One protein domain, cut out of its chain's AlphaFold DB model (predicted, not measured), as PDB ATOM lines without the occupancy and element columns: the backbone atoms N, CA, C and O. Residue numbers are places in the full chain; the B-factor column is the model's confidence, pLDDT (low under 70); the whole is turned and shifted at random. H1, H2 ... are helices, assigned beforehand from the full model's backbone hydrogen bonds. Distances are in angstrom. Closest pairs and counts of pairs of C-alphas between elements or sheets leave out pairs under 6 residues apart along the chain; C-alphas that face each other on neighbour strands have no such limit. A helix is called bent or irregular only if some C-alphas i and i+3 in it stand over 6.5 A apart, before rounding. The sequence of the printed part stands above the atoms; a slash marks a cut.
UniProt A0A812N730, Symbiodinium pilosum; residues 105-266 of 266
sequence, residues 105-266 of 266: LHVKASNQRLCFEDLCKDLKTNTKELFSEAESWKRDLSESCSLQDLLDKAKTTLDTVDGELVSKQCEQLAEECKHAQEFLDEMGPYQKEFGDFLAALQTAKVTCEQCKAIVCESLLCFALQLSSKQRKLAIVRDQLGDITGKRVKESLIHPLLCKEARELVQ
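What this domain is: This is residues 105 to 266 of the 266 residues of a protein of Symbiodinium pilosum (UniProt A0A812N730). One very long helix, H3, folds back on itself, and its arms H3a and H3b make a long bundle of three with H1 beside them. H3b runs on past H3a, and its far part is the core of a second cluster, where H2, H4 and H5 pack round it. The printed part has 162 residues with five named helices, H1 to H5 in order, and no named strand; the class is all helix. It is only just compact, close to loose, with a radius of gyration of the C-alphas of 17.8 A, and elongated, spanning 55 by 30 by 26 A.

Where its parts are: H3, residues 163 to 225, was assigned as one helix by its hydrogen bonds but is bent: C-alphas 186 and 189 are 8.9 A apart. Its arms are H3a, residues 163 to 186, 34.4 A, and H3b, residues 189 to 225, 53.7 A. H3b is irregular, with C-alphas 193 and 196 8.5 A apart, and has a kink of 72 degrees near residue 196. H1 is residues 105 to 126, 31.6 A, from C-alpha 105 at (15.324, 61.628, -27.101). H2 is residues 147 to 160, H4 residues 229 to 244, and H5 residues 255 to 265, ending at C-alpha 265 (40.610, 19.387, -35.786).

How they stand to each other: H3 is the hub. H3a and H3b touch, closest at the C-alphas of Cys 170 and Cys 208, 5.5 A, at a shallow tilt of 23 degrees, opposite ways. H1 touches residues 194 to 211 of H3b, closest at Phe 116 and Ala 204, C-alphas 6.1 A apart. H3b and H4 form a helical hairpin, with the C-alphas of Ala 223 and Lys 232 closest at 4.8 A. H2 touches H3b at a steep tilt of 60 degrees, the C-alphas of Leu 158 and Ser 218 closest at 5.5 A. H5 touches H4, the C-alphas of Val 236 and Ala 261 closest at 6.0 A. H1 and H4 are apart. Each O i to N i+4 pair is within hydrogen-bond range in H1, H3a and H4, against 8 of 10 in H2, 28 of 33 in H3b and 6 of 7 in H5.

The domain as a whole: The C-alphas farthest apart, of Pro 189 and Ser 227, are 58.1 A apart. The printed part has no cut, and the H1 to H2 link, 20 residues, is long. No printed residue is under 70 in pLDDT.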
ATOM      1  N   LEU A 105      15.152  62.938 -26.476       95.12
ATOM      2  CA  LEU A 105      15.324  61.628 -27.101       95.12
ATOM      3  C   LEU A 105      15.956  61.743 -28.495       95.12
ATOM      4  O   LEU A 105      16.861  60.969 -28.804       95.12
ATOM      5  N   HIS A 106      15.564  62.732 -29.304       95.00
ATOM      6  CA  HIS A 106      16.170  63.010 -30.609       95.00
ATOM      7  C   HIS A 106      17.646  63.374 -30.501       95.00
ATOM      8  O   HIS A 106      18.457  62.801 -31.228       95.00
ATOM      9  N   VAL A 107      18.025  64.254 -29.570       94.69
ATOM     10  CA  VAL A 107      19.439  64.594 -29.354       94.69
ATOM     11  C   VAL A 107      20.231  63.362 -28.921       94.69
ATOM     12  O   VAL A 107      21.291  63.085 -29.480       94.69
ATOM     13  N   LYS A 108      19.707  62.563 -27.985       94.00
ATOM     14  CA  LYS A 108      20.383  61.339 -27.539       94.00
ATOM     15  C   LYS A 108      20.550  60.317 -28.669       94.00
ATOM     16  O   LYS A 108      21.646  59.786 -28.843       94.00
ATOM     17  N   ALA A 109      19.490  60.057 -29.434       95.00
ATOM     18  CA  ALA A 109      19.524  59.142 -30.570       95.00
ATOM     19  C   ALA A 109      20.478  59.642 -31.664       95.00
ATOM     20  O   ALA A 109      21.237  58.855 -32.224       95.00
ATOM     21  N   SER A 110      20.496  60.951 -31.930       94.62
ATOM     22  CA  SER A 110      21.411  61.566 -32.892       94.62
ATOM     23  C   SER A 110      22.871  61.433 -32.457       94.62
ATOM     24  O   SER A 110      23.700  61.044 -33.277       94.62
ATOM     25  N   ASN A 111      23.185  61.666 -31.180       92.56
ATOM     26  CA  ASN A 111      24.540  61.498 -30.645       92.56
ATOM     27  C   ASN A 111      25.026  60.045 -30.767       92.56
ATOM     28  O   ASN A 111      26.153  59.803 -31.195       92.56
ATOM     29  N   GLN A 112      24.171  59.071 -30.439       93.19
ATOM     30  CA  GLN A 112      24.507  57.653 -30.607       93.19
ATOM     31  C   GLN A 112      24.646  57.266 -32.085       93.19
ATOM     32  O   GLN A 112      25.548  56.509 -32.435       93.19
ATOM     33  N   ARG A 113      23.804  57.819 -32.967       94.38
ATOM     34  CA  ARG A 113      23.904  57.596 -34.414       94.38
ATOM     35  C   ARG A 113      25.247  58.064 -34.967       94.38
ATOM     36  O   ARG A 113      25.891  57.305 -35.681       94.38
ATOM     37  N   LEU A 114      25.678  59.272 -34.610       93.44
ATOM     38  CA  LEU A 114      26.973  59.811 -35.034       93.44
ATOM     39  C   LEU A 114      28.127  58.927 -34.544       93.44
ATOM     40  O   LEU A 114      29.019  58.600 -35.318       93.44
ATOM     41  N   CYS A 115      28.055  58.440 -33.300       93.50
ATOM     42  CA  CYS A 115      29.035  57.489 -32.776       93.50
ATOM     43  C   CYS A 115      29.104  56.192 -33.609       93.50
ATOM     44  O   CYS A 115      30.195  55.712 -33.917       93.50
ATOM     45  N   PHE A 116      27.957  55.644 -34.029       93.56
ATOM     46  CA  PHE A 116      27.928  54.490 -34.931       93.56
ATOM     47  C   PHE A 116      28.522  54.788 -36.296       93.56
ATOM     48  O   PHE A 116      29.274  53.965 -36.815       93.56
ATOM     49  N   GLU A 117      28.172  55.928 -36.885       92.94
ATOM     50  CA  GLU A 117      28.674  56.347 -38.191       92.94
ATOM     51  C   GLU A 117      30.204  56.468 -38.171       92.94
ATOM     52  O   GLU A 117      30.860  55.918 -39.059       92.94
ATOM     53  N   ASP A 118      30.768  57.076 -37.126       94.75
ATOM     54  CA  ASP A 118      32.213  57.219 -36.942       94.75
ATOM     55  C   ASP A 118      32.904  55.859 -36.768       94.75
ATOM     56  O   ASP A 118      33.824  55.527 -37.518       94.75
ATOM     57  N   LEU A 119      32.413  55.008 -35.860       94.69
ATOM     58  CA  LEU A 119      32.991  53.675 -35.638       94.69
ATOM     59  C   LEU A 119      32.888  52.776 -36.876       94.69
ATOM     60  O   LEU A 119      33.822  52.039 -37.196       94.69
ATOM     61  N   CYS A 120      31.767  52.831 -37.598       94.38
ATOM     62  CA  CYS A 120      31.597  52.077 -38.838       94.38
ATOM     63  C   CYS A 120      32.532  52.585 -39.935       94.38
ATOM     64  O   CYS A 120      33.053  51.783 -40.709       94.38
ATOM     65  N   LYS A 121      32.741  53.900 -40.026       94.56
ATOM     66  CA  LYS A 121      33.665  54.509 -40.985       94.56
ATOM     67  C   LYS A 121      35.110  54.113 -40.695       94.56
ATOM     68  O   LYS A 121      35.837  53.761 -41.627       94.56
ATOM     69  N   ASP A 122      35.508  54.117 -39.429       93.75
ATOM     70  CA  ASP A 122      36.841  53.684 -39.016       93.75
ATOM     71  C   ASP A 122      37.064  52.203 -39.334       93.75
ATOM     72  O   ASP A 122      38.071  51.849 -39.949       93.75
ATOM     73  N   LEU A 123      36.090  51.343 -39.010       94.00
ATOM     74  CA  LEU A 123      36.133  49.923 -39.365       94.00
ATOM     75  C   LEU A 123      36.251  49.721 -40.875       94.00
ATOM     76  O   LEU A 123      37.155  49.021 -41.320       94.00
ATOM     77  N   LYS A 124      35.401  50.378 -41.673       92.31
ATOM     78  CA  LYS A 124      35.451  50.317 -43.144       92.31
ATOM     79  C   LYS A 124      36.812  50.716 -43.695       92.31
ATOM     80  O   LYS A 124      37.322  50.051 -44.594       92.31
ATOM     81  N   THR A 125      37.406  51.767 -43.137       92.25
ATOM     82  CA  THR A 125      38.730  52.255 -43.533       92.25
ATOM     83  C   THR A 125      39.808  51.222 -43.203       92.25
ATOM     84  O   THR A 125      40.609  50.866 -44.067       92.25
ATOM     85  N   ASN A 126      39.789  50.676 -41.987       91.38
ATOM     86  CA  ASN A 126      40.793  49.721 -41.514       91.38
ATOM     87  C   ASN A 126      40.678  48.348 -42.181       91.38
ATOM     88  O   ASN A 126      41.690  47.689 -42.418       91.38
ATOM     89  N   THR A 127      39.468  47.930 -42.552       91.00
ATOM     90  CA  THR A 127      39.242  46.707 -43.327       91.00
ATOM     91  C   THR A 127      39.255  46.943 -44.833       91.00
ATOM     92  O   THR A 127      39.014  45.990 -45.565       91.00
ATOM     93  N   LYS A 128      39.456  48.181 -45.311       88.75
ATOM     94  CA  LYS A 128      39.388  48.573 -46.736       88.75
ATOM     95  C   LYS A 128      38.113  48.094 -47.441       88.75
ATOM     96  O   LYS A 128      38.149  47.707 -48.601       88.75
ATOM     97  N   GLU A 129      37.008  48.041 -46.702       86.12
ATOM     98  CA  GLU A 129      35.717  47.517 -47.170       86.12
ATOM     99  C   GLU A 129      35.763  46.102 -47.784       86.12
ATOM    100  O   GLU A 129      34.868  45.735 -48.547       86.12
ATOM    101  N   LEU A 130      36.732  45.261 -47.387       86.19
ATOM    102  CA  LEU A 130      36.925  43.891 -47.901       86.19
ATOM    103  C   LEU A 130      35.761  42.919 -47.614       86.19
ATOM    104  O   LEU A 130      35.829  41.743 -47.978       86.19
ATOM    105  N   PHE A 131      34.711  43.384 -46.936       82.88
ATOM    106  CA  PHE A 131      33.473  42.652 -46.666       82.88
ATOM    107  C   PHE A 131      32.317  43.070 -47.584       82.88
ATOM    108  O   PHE A 131      31.285  42.399 -47.602       82.88
ATOM    109  N   SER A 132      32.444  44.192 -48.295       82.12
ATOM    110  CA  SER A 132      31.423  44.686 -49.220       82.12
ATOM    111  C   SER A 132      31.364  43.807 -50.467       82.12
ATOM    112  O   SER A 132      32.371  43.232 -50.855       82.12
ATOM    113  N   GLU A 133      30.218  43.707 -51.141       76.50
ATOM    114  CA  GLU A 133      30.130  42.918 -52.385       76.50
ATOM    115  C   GLU A 133      31.081  43.437 -53.477       76.50
ATOM    116  O   GLU A 133      31.654  42.650 -54.231       76.50
ATOM    117  N   ALA A 134      31.283  44.757 -53.532       75.56
ATOM    118  CA  ALA A 134      32.124  45.407 -54.528       75.56
ATOM    119  C   ALA A 134      33.620  45.171 -54.284       75.56
ATOM    120  O   ALA A 134      34.332  44.834 -55.227       75.56
ATOM    121  N   GLU A 135      34.091  45.304 -53.042       80.75
ATOM    122  CA  GLU A 135      35.512  45.200 -52.674       80.75
ATOM    123  C   GLU A 135      35.835  43.904 -51.918       80.75
ATOM    124  O   GLU A 135      36.902  43.773 -51.322       80.75
ATOM    125  N   SER A 136      34.927  42.921 -51.940       86.44
ATOM    126  CA  SER A 136      35.105  41.656 -51.226       86.44
ATOM    127  C   SER A 136      36.432  41.015 -51.600       86.44
ATOM    128  O   SER A 136      36.708  40.771 -52.779       86.44
ATOM    129  N   TRP A 137      37.225  40.628 -50.598       88.69
ATOM    130  CA  TRP A 137      38.465  39.888 -50.853       88.69
ATOM    131  C   TRP A 137      38.207  38.546 -51.571       88.69
ATOM    132  O   TRP A 137      39.103  38.002 -52.220       88.69
ATOM    133  N   LYS A 138      36.958  38.060 -51.510       87.69
ATOM    134  CA  LYS A 138      36.464  36.826 -52.133       87.69
ATOM    135  C   LYS A 138      35.893  37.023 -53.538       87.69
ATOM    136  O   LYS A 138      35.556  36.032 -54.169       87.69
ATOM    137  N   ARG A 139      35.758  38.260 -54.038       83.50
ATOM    138  CA  ARG A 139      35.029  38.578 -55.286       83.50
ATOM    139  C   ARG A 139      35.482  37.753 -56.495       83.50
ATOM    140  O   ARG A 139      34.658  37.356 -57.309       83.50
ATOM    141  N   ASP A 140      36.784  37.495 -56.592       82.44
ATOM    142  CA  ASP A 140      37.386  36.793 -57.729       82.44
ATOM    143  C   ASP A 140      37.604  35.286 -57.458       82.44
ATOM    144  O   ASP A 140      38.218  34.596 -58.270       82.44
ATOM    145  N   LEU A 141      37.142  34.768 -56.311       83.44
ATOM    146  CA  LEU A 141      37.266  33.356 -55.940       83.44
ATOM    147  C   LEU A 141      36.007  32.590 -56.364       83.44
ATOM    148  O   LEU A 141      34.893  32.935 -55.976       83.44
ATOM    149  N   SER A 142      36.178  31.519 -57.144       78.06
ATOM    150  CA  SER A 142      35.087  30.582 -57.422       78.06
ATOM    151  C   SER A 142      34.832  29.667 -56.222       78.06
ATOM    152  O   SER A 142      35.742  29.358 -55.452       78.06
ATOM    153  N   GLU A 143      33.614  29.130 -56.107       70.25
ATOM    154  CA  GLU A 143      33.281  28.112 -55.089       70.25
ATOM    155  C   GLU A 143      34.126  26.827 -55.220       70.25
ATOM    156  O   GLU A 143      34.240  26.048 -54.276       70.25
ATOM    157  N   SER A 144      34.743  26.617 -56.387       74.44
ATOM    158  CA  SER A 144      35.638  25.504 -56.715       74.44
ATOM    159  C   SER A 144      37.131  25.850 -56.636       74.44
ATOM    160  O   SER A 144      37.950  25.063 -57.119       74.44
ATOM    161  N   CYS A 145      37.503  27.017 -56.095       85.44
ATOM    162  CA  CYS A 145      38.906  27.423 -55.995       85.44
ATOM    163  C   CYS A 145      39.726  26.427 -55.162       85.44
ATOM    164  O   CYS A 145      39.217  25.782 -54.238       85.44
ATOM    165  N   SER A 146      41.010  26.277 -55.501       90.00
ATOM    166  CA  SER A 146      41.898  25.452 -54.690       90.00
ATOM    167  C   SER A 146      42.233  26.165 -53.377       90.00
ATOM    168  O   SER A 146      42.204  27.395 -53.291       90.00
ATOM    169  N   LEU A 147      42.603  25.396 -52.347       88.69
ATOM    170  CA  LEU A 147      43.039  25.978 -51.077       88.69
ATOM    171  C   LEU A 147      44.235  26.921 -51.272       88.69
ATOM    172  O   LEU A 147      44.307  27.960 -50.623       88.69
ATOM    173  N   GLN A 148      45.150  26.587 -52.183       89.44
ATOM    174  CA  GLN A 148      46.324  27.410 -52.449       89.44
ATOM    175  C   GLN A 148      45.939  28.768 -53.053       89.44
ATOM    176  O   GLN A 148      46.410  29.791 -52.563       89.44
ATOM    177  N   ASP A 149      45.021  28.792 -54.024       89.62
ATOM    178  CA  ASP A 149      44.544  30.040 -54.642       89.62
ATOM    179  C   ASP A 149      43.880  30.962 -53.609       89.62
ATOM    180  O   ASP A 149      44.102  32.176 -53.599       89.62
ATOM    181  N   LEU A 150      43.094  30.377 -52.699       90.75
ATOM    182  CA  LEU A 150      42.449  31.106 -51.610       90.75
ATOM    183  C   LEU A 150      43.483  31.716 -50.658       90.75
ATOM    184  O   LEU A 150      43.380  32.892 -50.305       90.75
ATOM    185  N   LEU A 151      44.488  30.936 -50.249       90.25
ATOM    186  CA  LEU A 151      45.542  31.390 -49.339       90.25
ATOM    187  C   LEU A 151      46.420  32.480 -49.967       90.25
ATOM    188  O   LEU A 151      46.778  33.440 -49.284       90.25
ATOM    189  N   ASP A 152      46.721  32.375 -51.261       90.06
ATOM    190  CA  ASP A 152      47.493  33.384 -51.990       90.06
ATOM    191  C   ASP A 152      46.701  34.693 -52.145       90.06
ATOM    192  O   ASP A 152      47.244  35.789 -51.953       90.06
ATOM    193  N   LYS A 153      45.387  34.610 -52.392       90.06
ATOM    194  CA  LYS A 153      44.504  35.787 -52.389       90.06
ATOM    195  C   LYS A 153      44.419  36.424 -51.002       90.06
ATOM    196  O   LYS A 153      44.575  37.641 -50.894       90.06
ATOM    197  N   ALA A 154      44.231  35.635 -49.944       89.31
ATOM    198  CA  ALA A 154      44.197  36.130 -48.567       89.31
ATOM    199  C   ALA A 154      45.494  36.867 -48.197       89.31
ATOM    200  O   ALA A 154      45.451  37.973 -47.666       89.31
ATOM    201  N   LYS A 155      46.650  36.325 -48.590       88.44
ATOM    202  CA  LYS A 155      47.963  36.933 -48.343       88.44
ATOM    203  C   LYS A 155      48.150  38.304 -49.002       88.44
ATOM    204  O   LYS A 155      48.860  39.159 -48.486       88.44
ATOM    205  N   THR A 156      47.529  38.536 -50.156       89.12
ATOM    206  CA  THR A 156      47.603  39.838 -50.848       89.12
ATOM    207  C   THR A 156      46.565  40.848 -50.358       89.12
ATOM    208  O   THR A 156      46.682  42.034 -50.660       89.12
ATOM    209  N   THR A 157      45.564  40.401 -49.594       89.81
ATOM    210  CA  THR A 157      44.413  41.213 -49.177       89.81
ATOM    211  C   THR A 157      44.310  41.302 -47.654       89.81
ATOM    212  O   THR A 157      44.627  42.345 -47.079       89.81
ATOM    213  N   LEU A 158      43.921  40.211 -46.996       89.25
ATOM    214  CA  LEU A 158      43.684  40.113 -45.556       89.25
ATOM    215  C   LEU A 158      44.929  40.388 -44.706       89.25
ATOM    216  O   LEU A 158      44.798  41.024 -43.667       89.25
ATOM    217  N   ASP A 159      46.128  39.998 -45.147       85.56
ATOM    218  CA  ASP A 159      47.372  40.257 -44.390       85.56
ATOM    219  C   ASP A 159      47.718  41.753 -44.298       85.56
ATOM    220  O   ASP A 159      48.576  42.160 -43.518       85.56
ATOM    221  N   THR A 160      47.053  42.594 -45.093       86.62
ATOM    222  CA  THR A 160      47.214  44.050 -45.025       86.62
ATOM    223  C   THR A 160      46.296  44.715 -43.996       86.62
ATOM    224  O   THR A 160      46.359  45.937 -43.845       86.62
ATOM    225  N   VAL A 161      45.431  43.939 -43.334       90.19
ATOM    226  CA  VAL A 161      44.494  44.395 -42.304       90.19
ATOM    227  C   VAL A 161      45.118  44.195 -40.926       90.19
ATOM    228  O   VAL A 161      45.596  43.111 -40.595       90.19
ATOM    229  N   ASP A 162      45.064  45.231 -40.090       90.75
ATOM    230  CA  ASP A 162      45.421  45.117 -38.678       90.75
ATOM    231  C   ASP A 162      44.270  44.455 -37.903       90.75
ATOM    232  O   ASP A 162      43.309  45.103 -37.480       90.75
ATOM    233  N   GLY A 163      44.346  43.131 -37.758       90.06
ATOM    234  CA  GLY A 163      43.315  42.344 -37.085       90.06
ATOM    235  C   GLY A 163      43.135  42.685 -35.602       90.06
ATOM    236  O   GLY A 163      42.022  42.552 -35.090       90.06
ATOM    237  N   GLU A 164      44.179  43.155 -34.911       91.69
ATOM    238  CA  GLU A 164      44.094  43.545 -33.496       91.69
ATOM    239  C   GLU A 164      43.316  44.857 -33.352       91.69
ATOM    240  O   GLU A 164      42.372  44.943 -32.559       91.69
ATOM    241  N   LEU A 165      43.640  45.847 -34.189       93.12
ATOM    242  CA  LEU A 165      42.911  47.112 -34.247       93.12
ATOM    243  C   LEU A 165      41.435  46.897 -34.603       93.12
ATOM    244  O   LEU A 165      40.554  47.413 -33.910       93.12
ATOM    245  N   VAL A 166      41.156  46.103 -35.643       94.06
ATOM    246  CA  VAL A 166      39.782  45.809 -36.083       94.06
ATOM    247  C   VAL A 166      39.001  45.062 -35.004       94.06
ATOM    248  O   VAL A 166      37.834  45.376 -34.778       94.06
ATOM    249  N   SER A 167      39.626  44.119 -34.290       92.75
ATOM    250  CA  SER A 167      38.972  43.396 -33.189       92.75
ATOM    251  C   SER A 167      38.571  44.338 -32.058       92.75
ATOM    252  O   SER A 167      37.417  44.328 -31.631       92.75
ATOM    253  N   LYS A 168      39.478  45.230 -31.642       94.75
ATOM    254  CA  LYS A 168      39.205  46.234 -30.605       94.75
ATOM    255  C   LYS A 168      38.075  47.188 -31.002       94.75
ATOM    256  O   LYS A 168      37.200  47.491 -30.194       94.75
ATOM    257  N   GLN A 169      38.061  47.651 -32.250       95.06
ATOM    258  CA  GLN A 169      36.985  48.504 -32.761       95.06
ATOM    259  C   GLN A 169      35.650  47.755 -32.857       95.06
ATOM    260  O   GLN A 169      34.603  48.318 -32.544       95.06
ATOM    261  N   CYS A 170      35.672  46.472 -33.230       95.06
ATOM    262  CA  CYS A 170      34.488  45.617 -33.214       95.06
ATOM    263  C   CYS A 170      33.920  45.434 -31.801       95.06
ATOM    264  O   CYS A 170      32.701  45.405 -31.646       95.06
ATOM    265  N   GLU A 171      34.770  45.294 -30.781       94.75
ATOM    266  CA  GLU A 171      34.349  45.229 -29.374       94.75
ATOM    267  C   GLU A 171      33.698  46.537 -28.924       94.75
ATOM    268  O   GLU A 171      32.600  46.512 -28.367       94.75
ATOM    269  N   GLN A 172      34.321  47.676 -29.240       95.88
ATOM    270  CA  GLN A 172      33.766  48.994 -28.938       95.88
ATOM    271  C   GLN A 172      32.401  49.197 -29.611       95.88
ATOM    272  O   GLN A 172      31.434  49.565 -28.948       95.88
ATOM    273  N   LEU A 173      32.292  48.894 -30.909       95.81
ATOM    274  CA  LEU A 173      31.030  49.006 -31.639       95.81
ATOM    275  C   LEU A 173      29.958  48.061 -31.083       95.81
ATOM    276  O   LEU A 173      28.787  48.431 -31.029       95.81
ATOM    277  N   ALA A 174      30.335  46.853 -30.655       94.75
ATOM    278  CA  ALA A 174      29.399  45.904 -30.060       94.75
ATOM    279  C   ALA A 174      28.840  46.400 -28.716       94.75
ATOM    280  O   ALA A 174      27.639  46.247 -28.478       94.75
ATOM    281  N   GLU A 175      29.668  47.016 -27.867       95.25
ATOM    282  CA  GLU A 175      29.203  47.595 -26.601       95.25
ATOM    283  C   GLU A 175      28.289  48.805 -26.843       95.25
ATOM    284  O   GLU A 175      27.210  48.885 -26.258       95.25
ATOM    285  N   GLU A 176      28.627  49.687 -27.789       94.94
ATOM    286  CA  GLU A 176      27.744  50.803 -28.160       94.94
ATOM    287  C   GLU A 176      26.410  50.314 -28.751       94.94
ATOM    288  O   GLU A 176      25.338  50.832 -28.420       94.94
ATOM    289  N   CYS A 177      26.430  49.258 -29.573       95.50
ATOM    290  CA  CYS A 177      25.207  48.625 -30.079       95.50
ATOM    291  C   CYS A 177      24.337  48.063 -28.946       95.50
ATOM    292  O   CYS A 177      23.107  48.104 -29.033       95.50
ATOM    293  N   LYS A 178      24.955  47.525 -27.890       95.06
ATOM    294  CA  LYS A 178      24.247  47.031 -26.706       95.06
ATOM    295  C   LYS A 178      23.620  48.183 -25.924       95.06
ATOM    296  O   LYS A 178      22.422  48.129 -25.659       95.06
ATOM    297  N   HIS A 179      24.364  49.255 -25.653       92.69
ATOM    298  CA  HIS A 179      23.827  50.449 -24.992       92.69
ATOM    299  C   HIS A 179      22.665  51.089 -25.768       92.69
ATOM    300  O   HIS A 179      21.689  51.545 -25.172       92.69
ATOM    301  N   ALA A 180      22.731  51.118 -27.099       94.25
ATOM    302  CA  ALA A 180      21.620  51.598 -27.920       94.25
ATOM    303  C   ALA A 180      20.415  50.657 -27.907       94.25
ATOM    304  O   ALA A 180      19.284  51.136 -27.913       94.25
ATOM    305  N   GLN A 181      20.630  49.339 -27.870       94.25
ATOM    306  CA  GLN A 181      19.532  48.384 -27.730       94.25
ATOM    307  C   GLN A 181      18.816  48.558 -26.388       94.25
ATOM    308  O   GLN A 181      17.591  48.613 -26.359       94.25
ATOM    309  N   GLU A 182      19.569  48.721 -25.300       92.88
ATOM    310  CA  GLU A 182      19.010  49.022 -23.979       92.88
ATOM    311  C   GLU A 182      18.205  50.327 -24.002       92.88
ATOM    312  O   GLU A 182      17.075  50.371 -23.518       92.88
ATOM    313  N   PHE A 183      18.738  51.375 -24.638       93.00
ATOM    314  CA  PHE A 183      18.028  52.644 -24.787       93.00
ATOM    315  C   PHE A 183      16.738  52.515 -25.613       93.00
ATOM    316  O   PHE A 183      15.707  53.068 -25.229       93.00
ATOM    317  N   LEU A 184      16.754  51.761 -26.715       92.81
ATOM    318  CA  LEU A 184      15.544  51.454 -27.481       92.81
ATOM    319  C   LEU A 184      14.503  50.774 -26.591       92.81
ATOM    320  O   LEU A 184      13.356  51.210 -26.555       92.81
ATOM    321  N   ASP A 185      14.889  49.743 -25.841       91.00
ATOM    322  CA  ASP A 185      13.982  48.984 -24.971       91.00
ATOM    323  C   ASP A 185      13.370  49.853 -23.848       91.00
ATOM    324  O   ASP A 185      12.215  49.647 -23.432       91.00
ATOM    325  N   GLU A 186      14.129  50.850 -23.382       91.06
ATOM    326  CA  GLU A 186      13.704  51.877 -22.426       91.06
ATOM    327  C   GLU A 186      12.735  52.892 -23.044       91.06
ATOM    328  O   GLU A 186      11.759  53.257 -22.387       91.06
ATOM    329  N   MET A 187      12.933  53.292 -24.307       90.88
ATOM    330  CA  MET A 187      12.062  54.247 -25.009       90.88
ATOM    331  C   MET A 187      10.609  53.777 -25.134       90.88
ATOM    332  O   MET A 187       9.729  54.612 -25.300       90.88
ATOM    333  N   GLY A 188      10.319  52.476 -25.028       87.81
ATOM    334  CA  GLY A 188       8.950  51.959 -24.914       87.81
ATOM    335  C   GLY A 188       7.985  52.543 -25.965       87.81
ATOM    336  O   GLY A 188       8.137  52.210 -27.141       87.81
ATOM    337  N   PRO A 189       7.011  53.398 -25.577       87.56
ATOM    338  CA  PRO A 189       6.037  53.973 -26.512       87.56
ATOM    339  C   PRO A 189       6.667  54.807 -27.642       87.56
ATOM    340  O   PRO A 189       6.083  54.903 -28.718       87.56
ATOM    341  N   TYR A 190       7.869  55.356 -27.443       92.88
ATOM    342  CA  TYR A 190       8.513  56.270 -28.389       92.88
ATOM    343  C   TYR A 190       9.226  55.575 -29.552       92.88
ATOM    344  O   TYR A 190       9.514  56.224 -30.550       92.88
ATOM    345  N   GLN A 191       9.516  54.270 -29.463       90.62
ATOM    346  CA  GLN A 191      10.407  53.565 -30.404       90.62
ATOM    347  C   GLN A 191      10.069  53.779 -31.889       90.62
ATOM    348  O   GLN A 191      10.969  53.818 -32.726       90.62
ATOM    349  N   LYS A 192       8.779  53.908 -32.220       88.06
ATOM    350  CA  LYS A 192       8.297  54.045 -33.602       88.06
ATOM    351  C   LYS A 192       8.763  55.337 -34.277       88.06
ATOM    352  O   LYS A 192       8.941  55.335 -35.490       88.06
ATOM    353  N   GLU A 193       9.026  56.383 -33.501       90.62
ATOM    354  CA  GLU A 193       9.488  57.685 -33.998       90.62
ATOM    355  C   GLU A 193      10.993  57.692 -34.333       90.62
ATOM    356  O   GLU A 193      11.516  58.648 -34.900       90.62
ATOM    357  N   PHE A 194      11.715  56.610 -34.011       93.88
ATOM    358  CA  PHE A 194      13.174  56.512 -34.123       93.88
ATOM    359  C   PHE A 194      13.622  55.533 -35.217       93.88
ATOM    360  O   PHE A 194      14.612  54.814 -35.062       93.88
ATOM    361  N   GLY A 195      12.906  55.514 -36.349       91.25
ATOM    362  CA  GLY A 195      13.191  54.638 -37.493       91.25
ATOM    363  C   GLY A 195      14.622  54.764 -38.031       91.25
ATOM    364  O   GLY A 195      15.297  53.753 -38.221       91.25
ATOM    365  N   ASP A 196      15.127  55.989 -38.188       90.69
ATOM    366  CA  ASP A 196      16.494  56.231 -38.673       90.69
ATOM    367  C   ASP A 196      17.561  55.722 -37.697       90.69
ATOM    368  O   ASP A 196      18.586  55.172 -38.099       90.69
ATOM    369  N   PHE A 197      17.317  55.874 -36.393       94.12
ATOM    370  CA  PHE A 197      18.217  55.380 -35.354       94.12
ATOM    371  C   PHE A 197      18.227  53.846 -35.306       94.12
ATOM    372  O   PHE A 197      19.293  53.236 -35.209       94.12
ATOM    373  N   LEU A 198      17.057  53.215 -35.454       93.94
ATOM    374  CA  LEU A 198      16.930  51.764 -35.604       93.94
ATOM    375  C   LEU A 198      17.696  51.254 -36.829       93.94
ATOM    376  O   LEU A 198      18.425  50.268 -36.724       93.94
ATOM    377  N   ALA A 199      17.559  51.927 -37.974       93.62
ATOM    378  CA  ALA A 199      18.284  51.576 -39.190       93.62
ATOM    379  C   ALA A 199      19.804  51.666 -38.980       93.62
ATOM    380  O   ALA A 199      20.518  50.709 -39.280       93.62
ATOM    381  N   ALA A 200      20.288  52.755 -38.376       95.12
ATOM    382  CA  ALA A 200      21.706  52.932 -38.068       95.12
ATOM    383  C   ALA A 200      22.247  51.851 -37.119       95.12
ATOM    384  O   ALA A 200      23.316  51.293 -37.373       95.12
ATOM    385  N   LEU A 201      21.494  51.487 -36.074       96.25
ATOM    386  CA  LEU A 201      21.862  50.389 -35.176       96.25
ATOM    387  C   LEU A 201      21.987  49.055 -35.927       96.25
ATOM    388  O   LEU A 201      22.911  48.282 -35.669       96.25
ATOM    389  N   GLN A 202      21.075  48.760 -36.855       95.25
ATOM    390  CA  GLN A 202      21.160  47.532 -37.649       95.25
ATOM    391  C   GLN A 202      22.366  47.547 -38.588       95.25
ATOM    392  O   GLN A 202      23.091  46.556 -38.662       95.25
ATOM    393  N   THR A 203      22.639  48.674 -39.248       94.75
ATOM    394  CA  THR A 203      23.845  48.841 -40.070       94.75
ATOM    395  C   THR A 203      25.120  48.642 -39.249       94.75
ATOM    396  O   THR A 203      26.032  47.949 -39.703       94.75
ATOM    397  N   ALA A 204      25.176  49.179 -38.028       95.94
ATOM    398  CA  ALA A 204      26.301  49.001 -37.116       95.94
ATOM    399  C   ALA A 204      26.505  47.529 -36.724       95.94
ATOM    400  O   ALA A 204      27.619  47.009 -36.825       95.94
ATOM    401  N   LYS A 205      25.427  46.821 -36.363       95.50
ATOM    402  CA  LYS A 205      25.472  45.382 -36.050       95.50
ATOM    403  C   LYS A 205      25.987  44.559 -37.231       95.50
ATOM    404  O   LYS A 205      26.891  43.748 -37.051       95.50
ATOM    405  N   VAL A 206      25.462  44.797 -38.434       94.50
ATOM    406  CA  VAL A 206      25.896  44.097 -39.656       94.50
ATOM    407  C   VAL A 206      27.368  44.379 -39.962       94.50
ATOM    408  O   VAL A 206      28.126  43.443 -40.206       94.50
ATOM    409  N   THR A 207      27.795  45.643 -39.880       94.38
ATOM    410  CA  THR A 207      29.196  46.037 -40.109       94.38
ATOM    411  C   THR A 207      30.131  45.337 -39.120       94.38
ATOM    412  O   THR A 207      31.161  44.794 -39.516       94.38
ATOM    413  N   CYS A 208      29.750  45.282 -37.840       94.50
ATOM    414  CA  CYS A 208      30.505  44.578 -36.802       94.50
ATOM    415  C   CYS A 208      30.634  43.076 -37.106       94.50
ATOM    416  O   CYS A 208      31.732  42.525 -37.049       94.50
ATOM    417  N   GLU A 209      29.533  42.405 -37.466       94.19
ATOM    418  CA  GLU A 209      29.542  40.980 -37.828       94.19
ATOM    419  C   GLU A 209      30.444  40.694 -39.037       94.19
ATOM    420  O   GLU A 209      31.211  39.730 -39.030       94.19
ATOM    421  N   GLN A 210      30.383  41.550 -40.056       93.94
ATOM    422  CA  GLN A 210      31.202  41.455 -41.262       93.94
ATOM    423  C   GLN A 210      32.695  41.655 -40.971       93.94
ATOM    424  O   GLN A 210      33.526  40.885 -41.453       93.94
ATOM    425  N   CYS A 211      33.051  42.636 -40.139       94.00
ATOM    426  CA  CYS A 211      34.443  42.882 -39.758       94.00
ATOM    427  C   CYS A 211      35.014  41.742 -38.901       94.00
ATOM    428  O   CYS A 211      36.140  41.304 -39.132       94.00
ATOM    429  N   LYS A 212      34.224  41.188 -37.971       94.31
ATOM    430  CA  LYS A 212      34.614  39.988 -37.212       94.31
ATOM    431  C   LYS A 212      34.851  38.785 -38.125       94.31
ATOM    432  O   LYS A 212      35.789  38.026 -37.897       94.31
ATOM    433  N   ALA A 213      34.039  38.626 -39.171       93.62
ATOM    434  CA  ALA A 213      34.242  37.574 -40.163       93.62
ATOM    435  C   ALA A 213      35.566  37.745 -40.923       93.62
ATOM    436  O   ALA A 213      36.299  36.772 -41.054       93.62
ATOM    437  N   ILE A 214      35.926  38.968 -41.335       93.69
ATOM    438  CA  ILE A 214      37.234  39.253 -41.960       93.69
ATOM    439  C   ILE A 214      38.390  38.843 -41.050       93.69
ATOM    440  O   ILE A 214      39.321  38.178 -41.506       93.69
ATOM    441  N   VAL A 215      38.348  39.233 -39.773       93.56
ATOM    442  CA  VAL A 215      39.407  38.883 -38.814       93.56
ATOM    443  C   VAL A 215      39.503  37.365 -38.659       93.56
ATOM    444  O   VAL A 215      40.597  36.806 -38.725       93.56
ATOM    445  N   CYS A 216      38.362  36.686 -38.537       94.38
ATOM    446  CA  CYS A 216      38.308  35.229 -38.461       94.38
ATOM    447  C   CYS A 216      38.902  34.563 -39.714       94.38
ATOM    448  O   CYS A 216      39.683  33.618 -39.604       94.38
ATOM    449  N   GLU A 217      38.568  35.050 -40.911       93.50
ATOM    450  CA  GLU A 217      39.107  34.534 -42.174       93.50
ATOM    451  C   GLU A 217      40.612  34.752 -42.284       93.50
ATOM    452  O   GLU A 217      41.331  33.835 -42.684       93.50
ATOM    453  N   SER A 218      41.093  35.926 -41.874       92.62
ATOM    454  CA  SER A 218      42.518  36.255 -41.834       92.62
ATOM    455  C   SER A 218      43.272  35.284 -40.923       92.62
ATOM    456  O   SER A 218      44.246  34.658 -41.347       92.62
ATOM    457  N   LEU A 219      42.765  35.055 -39.708       93.19
ATOM    458  CA  LEU A 219      43.372  34.139 -38.740       93.19
ATOM    459  C   LEU A 219      43.352  32.682 -39.209       93.19
ATOM    460  O   LEU A 219      44.343  31.971 -39.025       93.19
ATOM    461  N   LEU A 220      42.264  32.229 -39.839       93.62
ATOM    462  CA  LEU A 220      42.187  30.889 -40.427       93.62
ATOM    463  C   LEU A 220      43.191  30.728 -41.576       93.62
ATOM    464  O   LEU A 220      43.946  29.756 -41.584       93.62
ATOM    465  N   CYS A 221      43.259  31.687 -42.502       92.69
ATOM    466  CA  CYS A 221      44.221  31.658 -43.607       92.69
ATOM    467  C   CYS A 221      45.664  31.640 -43.090       92.69
ATOM    468  O   CYS A 221      46.461  30.793 -43.504       92.69
ATOM    469  N   PHE A 222      45.982  32.510 -42.130       91.69
ATOM    470  CA  PHE A 222      47.282  32.540 -41.468       91.69
ATOM    471  C   PHE A 222      47.612  31.192 -40.818       91.69
ATOM    472  O   PHE A 222      48.693  30.638 -41.034       91.69
ATOM    473  N   ALA A 223      46.674  30.615 -40.062       92.38
ATOM    474  CA  ALA A 223      46.879  29.347 -39.374       92.38
ATOM    475  C   ALA A 223      47.173  28.200 -40.345       92.38
ATOM    476  O   ALA A 223      48.065  27.393 -40.071       92.38
ATOM    477  N   LEU A 224      46.471  28.130 -41.479       91.06
ATOM    478  CA  LEU A 224      46.653  27.091 -42.497       91.06
ATOM    479  C   LEU A 224      48.052  27.127 -43.129       91.06
ATOM    480  O   LEU A 224      48.617  26.064 -43.410       91.06
ATOM    481  N   GLN A 225      48.657  28.311 -43.231       89.12
ATOM    482  CA  GLN A 225      50.019  28.505 -43.740       89.12
ATOM    483  C   GLN A 225      51.121  28.194 -42.707       89.12
ATOM    484  O   GLN A 225      52.293  28.078 -43.069       89.12
ATOM    485  N   LEU A 226      50.787  28.018 -41.422       91.31
ATOM    486  CA  LEU A 226      51.783  27.715 -40.391       91.31
ATOM    487  C   LEU A 226      52.382  26.311 -40.548       91.31
ATOM    488  O   LEU A 226      51.680  25.312 -40.718       91.31
ATOM    489  N   SER A 227      53.696  26.222 -40.353       90.56
ATOM    490  CA  SER A 227      54.440  24.959 -40.266       90.56
ATOM    491  C   SER A 227      54.305  24.277 -38.897       90.56
ATOM    492  O   SER A 227      54.354  23.051 -38.801       90.56
ATOM    493  N   SER A 228      54.079  25.044 -37.822       92.94
ATOM    494  CA  SER A 228      53.866  24.495 -36.475       92.94
ATOM    495  C   SER A 228      52.457  23.920 -36.315       92.94
ATOM    496  O   SER A 228      51.478  24.665 -36.218       92.94
ATOM    497  N   LYS A 229      52.359  22.588 -36.200       90.94
ATOM    498  CA  LYS A 229      51.085  21.880 -35.984       90.94
ATOM    499  C   LYS A 229      50.364  22.345 -34.715       90.94
ATOM    500  O   LYS A 229      49.156  22.547 -34.743       90.94
ATOM    501  N   GLN A 230      51.091  22.543 -33.614       92.50
ATOM    502  CA  GLN A 230      50.486  22.947 -32.341       92.50
ATOM    503  C   GLN A 230      49.865  24.347 -32.427       92.50
ATOM    504  O   GLN A 230      48.730  24.537 -31.995       92.50
ATOM    505  N   ARG A 231      50.578  25.311 -33.026       92.06
ATOM    506  CA  ARG A 231      50.085  26.687 -33.182       92.06
ATOM    507  C   ARG A 231      48.931  26.769 -34.183       92.06
ATOM    508  O   ARG A 231      47.948  27.441 -33.898       92.06
ATOM    509  N   LYS A 232      49.018  26.028 -35.294       93.62
ATOM    510  CA  LYS A 232      47.929  25.865 -36.272       93.62
ATOM    511  C   LYS A 232      46.644  25.384 -35.595       93.62
ATOM    512  O   LYS A 232      45.620  26.045 -35.701       93.62
ATOM    513  N   LEU A 233      46.711  24.281 -34.847       93.56
ATOM    514  CA  LEU A 233      45.541  23.719 -34.165       93.56
ATOM    515  C   LEU A 233      44.970  24.645 -33.090       93.56
ATOM    516  O   LEU A 233      43.756  24.680 -32.919       93.56
ATOM    517  N   ALA A 234      45.819  25.373 -32.362       94.69
ATOM    518  CA  ALA A 234      45.361  26.321 -31.351       94.69
ATOM    519  C   ALA A 234      44.503  27.432 -31.974       94.69
ATOM    520  O   ALA A 234      43.379  27.638 -31.530       94.69
ATOM    521  N   ILE A 235      44.997  28.073 -33.040       94.12
ATOM    522  CA  ILE A 235      44.271  29.151 -33.729       94.12
ATOM    523  C   ILE A 235      42.997  28.607 -34.379       94.12
ATOM    524  O   ILE A 235      41.924  29.160 -34.181       94.12
ATOM    525  N   VAL A 236      43.079  27.489 -35.107       94.44
ATOM    526  CA  VAL A 236      41.905  26.915 -35.785       94.44
ATOM    527  C   VAL A 236      40.798  26.547 -34.790       94.44
ATOM    528  O   VAL A 236      39.632  26.823 -35.053       94.44
ATOM    529  N   ARG A 237      41.135  25.963 -33.633       95.06
ATOM    530  CA  ARG A 237      40.141  25.631 -32.597       95.06
ATOM    531  C   ARG A 237      39.484  26.865 -31.999       95.06
ATOM    532  O   ARG A 237      38.281  26.839 -31.776       95.06
ATOM    533  N   ASP A 238      40.268  27.904 -31.742       94.81
ATOM    534  CA  ASP A 238      39.777  29.172 -31.210       94.81
ATOM    535  C   ASP A 238      38.777  29.825 -32.179       94.81
ATOM    536  O   ASP A 238      37.628  30.074 -31.820       94.81
ATOM    537  N   GLN A 239      39.147  29.933 -33.458       94.62
ATOM    538  CA  GLN A 239      38.293  30.524 -34.493       94.62
ATOM    539  C   GLN A 239      37.043  29.680 -34.795       94.62
ATOM    540  O   GLN A 239      35.943  30.213 -34.941       94.62
ATOM    541  N   LEU A 240      37.154  28.345 -34.815       93.06
ATOM    542  CA  LEU A 240      35.975  27.473 -34.878       93.06
ATOM    543  C   LEU A 240      35.091  27.610 -33.629       93.06
ATOM    544  O   LEU A 240      33.870  27.477 -33.731       93.06
ATOM    545  N   GLY A 241      35.679  27.889 -32.465       92.81
ATOM    546  CA  GLY A 241      34.964  28.219 -31.234       92.81
ATOM    547  C   GLY A 241      34.117  29.481 -31.385       92.81
ATOM    548  O   GLY A 241      32.939  29.469 -31.034       92.81
ATOM    549  N   ASP A 242      34.660  30.533 -31.991       92.44
ATOM    550  CA  ASP A 242      33.913  31.766 -32.264       92.44
ATOM    551  C   ASP A 242      32.781  31.559 -33.289       92.44
ATOM    552  O   ASP A 242      31.677  32.090 -33.108       92.44
ATOM    553  N   ILE A 243      33.004  30.738 -34.322       92.06
ATOM    554  CA  ILE A 243      31.973  30.386 -35.314       92.06
ATOM    555  C   ILE A 243      30.848  29.566 -34.662       92.06
ATOM    556  O   ILE A 243      29.668  29.909 -34.756       92.06
ATOM    557  N   THR A 244      31.195  28.490 -33.954       89.94
ATOM    558  CA  THR A 244      30.212  27.607 -33.295       89.94
ATOM    559  C   THR A 244      29.490  28.298 -32.137       89.94
ATOM    560  O   THR A 244      28.295  28.081 -31.932       89.94
ATOM    561  N   GLY A 245      30.181  29.195 -31.433       88.69
ATOM    562  CA  GLY A 245      29.642  30.065 -30.391       88.69
ATOM    563  C   GLY A 245      28.782  31.220 -30.910       88.69
ATOM    564  O   GLY A 245      28.315  32.021 -30.102       88.69
ATOM    565  N   LYS A 246      28.552  31.319 -32.230       87.06
ATOM    566  CA  LYS A 246      27.758  32.370 -32.897       87.06
ATOM    567  C   LYS A 246      28.291  33.791 -32.691       87.06
ATOM    568  O   LYS A 246      27.546  34.755 -32.856       87.06
ATOM    569  N   ARG A 247      29.572  33.937 -32.350       87.19
ATOM    570  CA  ARG A 247      30.255  35.241 -32.335       87.19
ATOM    571  C   ARG A 247      30.572  35.709 -33.750       87.19
ATOM    572  O   ARG A 247      30.592  36.911 -34.002       87.19
ATOM    573  N   VAL A 248      30.758  34.753 -34.661       91.81
ATOM    574  CA  VAL A 248      30.917  34.959 -36.100       91.81
ATOM    575  C   VAL A 248      29.913  34.075 -36.836       91.81
ATOM    576  O   VAL A 248      29.776  32.891 -36.532       91.81
ATOM    577  N   LYS A 249      29.181  34.636 -37.803       92.06
ATOM    578  CA  LYS A 249      28.246  33.859 -38.626       92.06
ATOM    579  C   LYS A 249      29.025  33.038 -39.648       92.06
ATOM    580  O   LYS A 249      29.720  33.606 -40.482       92.06
ATOM    581  N   GLU A 250      28.842  31.718 -39.638       92.12
ATOM    582  CA  GLU A 250      29.492  30.808 -40.598       92.12
ATOM    583  C   GLU A 250      29.189  31.177 -42.057       92.12
ATOM    584  O   GLU A 250      30.059  31.059 -42.908       92.12
ATOM    585  N   SER A 251      27.990  31.701 -42.342       91.31
ATOM    586  CA  SER A 251      27.600  32.159 -43.683       91.31
ATOM    587  C   SER A 251      28.441  33.322 -44.217       91.31
ATOM    588  O   SER A 251      28.383  33.616 -45.404       91.31
ATOM    589  N   LEU A 252      29.177  34.019 -43.345       90.81
ATOM    590  CA  LEU A 252      30.090  35.096 -43.722       90.81
ATOM    591  C   LEU A 252      31.515  34.592 -43.975       90.81
ATOM    592  O   LEU A 252      32.350  35.386 -44.396       90.81
ATOM    593  N   ILE A 253      31.801  33.311 -43.737       91.50
ATOM    594  CA  ILE A 253      33.121  32.700 -43.909       91.50
ATOM    595  C   ILE A 253      33.145  31.885 -45.202       91.50
ATOM    596  O   ILE A 253      32.167  31.224 -45.551       91.50
ATOM    597  N   HIS A 254      34.266  31.905 -45.925       90.62
ATOM    598  CA  HIS A 254      34.425  31.096 -47.131       90.62
ATOM    599  C   HIS A 254      34.238  29.590 -46.820       90.62
ATOM    600  O   HIS A 254      34.957  29.057 -45.967       90.62
ATOM    601  N   PRO A 255      33.350  28.857 -47.525       90.06
ATOM    602  CA  PRO A 255      33.020  27.465 -47.194       90.06
ATOM    603  C   PRO A 255      34.229  26.521 -47.152       90.06
ATOM    604  O   PRO A 255      34.322  25.664 -46.270       90.06
ATOM    605  N   LEU A 256      35.186  26.709 -48.070       89.69
ATOM    606  CA  LEU A 256      36.432  25.936 -48.106       89.69
ATOM    607  C   LEU A 256      37.254  26.101 -46.815       89.69
ATOM    608  O   LEU A 256      37.742  25.110 -46.285       89.69
ATOM    609  N   LEU A 257      37.349  27.318 -46.259       90.25
ATOM    610  CA  LEU A 257      38.078  27.559 -45.009       90.25
ATOM    611  C   LEU A 257      37.434  26.817 -43.839       90.25
ATOM    612  O   LEU A 257      38.136  26.173 -43.065       90.25
ATOM    613  N   CYS A 258      36.104  26.866 -43.734       90.56
ATOM    614  CA  CYS A 258      35.368  26.137 -42.700       90.56
ATOM    615  C   CYS A 258      35.570  24.622 -42.812       90.56
ATOM    616  O   CYS A 258      35.731  23.947 -41.793       90.56
ATOM    617  N   LYS A 259      35.561  24.084 -44.036       91.69
ATOM    618  CA  LYS A 259      35.780  22.658 -44.293       91.69
ATOM    619  C   LYS A 259      37.183  22.224 -43.856       91.69
ATOM    620  O   LYS A 259      37.302  21.344 -43.008       91.69
ATOM    621  N   GLU A 260      38.217  22.889 -44.360       91.69
ATOM    622  CA  GLU A 260      39.620  22.575 -44.058       91.69
ATOM    623  C   GLU A 260      39.939  22.753 -42.565       91.69
ATOM    624  O   GLU A 260      40.602  21.920 -41.947       91.69
ATOM    625  N   ALA A 261      39.405  23.807 -41.940       90.94
ATOM    626  CA  ALA A 261      39.535  24.037 -40.505       90.94
ATOM    627  C   ALA A 261      38.960  22.875 -39.677       90.94
ATOM    628  O   ALA A 261      39.573  22.447 -38.699       90.94
ATOM    629  N   ARG A 262      37.790  22.346 -40.062       92.50
ATOM    630  CA  ARG A 262      37.150  21.214 -39.374       92.50
ATOM    631  C   ARG A 262      37.923  19.916 -39.573       92.50
ATOM    632  O   ARG A 262      38.129  19.204 -38.595       92.50
ATOM    633  N   GLU A 263      38.371  19.635 -40.793       91.75
ATOM    634  CA  GLU A 263      39.165  18.436 -41.107       91.75
ATOM    635  C   GLU A 263      40.492  18.403 -40.338       91.75
ATOM    636  O   GLU A 263      40.944  17.337 -39.937       91.75
ATOM    637  N   LEU A 264      41.089  19.563 -40.050       89.00
ATOM    638  CA  LEU A 264      42.311  19.647 -39.245       89.00
ATOM    639  C   LEU A 264      42.113  19.348 -37.754       89.00
ATOM    640  O   LEU A 264      43.087  19.018 -37.075       89.00
ATOM    641  N   VAL A 265      40.905  19.543 -37.221       87.56
ATOM    642  CA  VAL A 265      40.610  19.387 -35.786       87.56
ATOM    643  C   VAL A 265      40.045  18.002 -35.452       87.56
ATOM    644  O   VAL A 265      40.116  17.613 -34.281       87.56
ATOM    645  N   GLN A 266      39.522  17.283 -36.450       76.94
ATOM    646  CA  GLN A 266      39.114  15.874 -36.355       76.94
ATOM    647  C   GLN A 266      40.323  14.941 -36.207       76.94
ATOM    648  O   GLN A 266      40.188  13.965 -35.436       76.94
TER     649      GLN A 266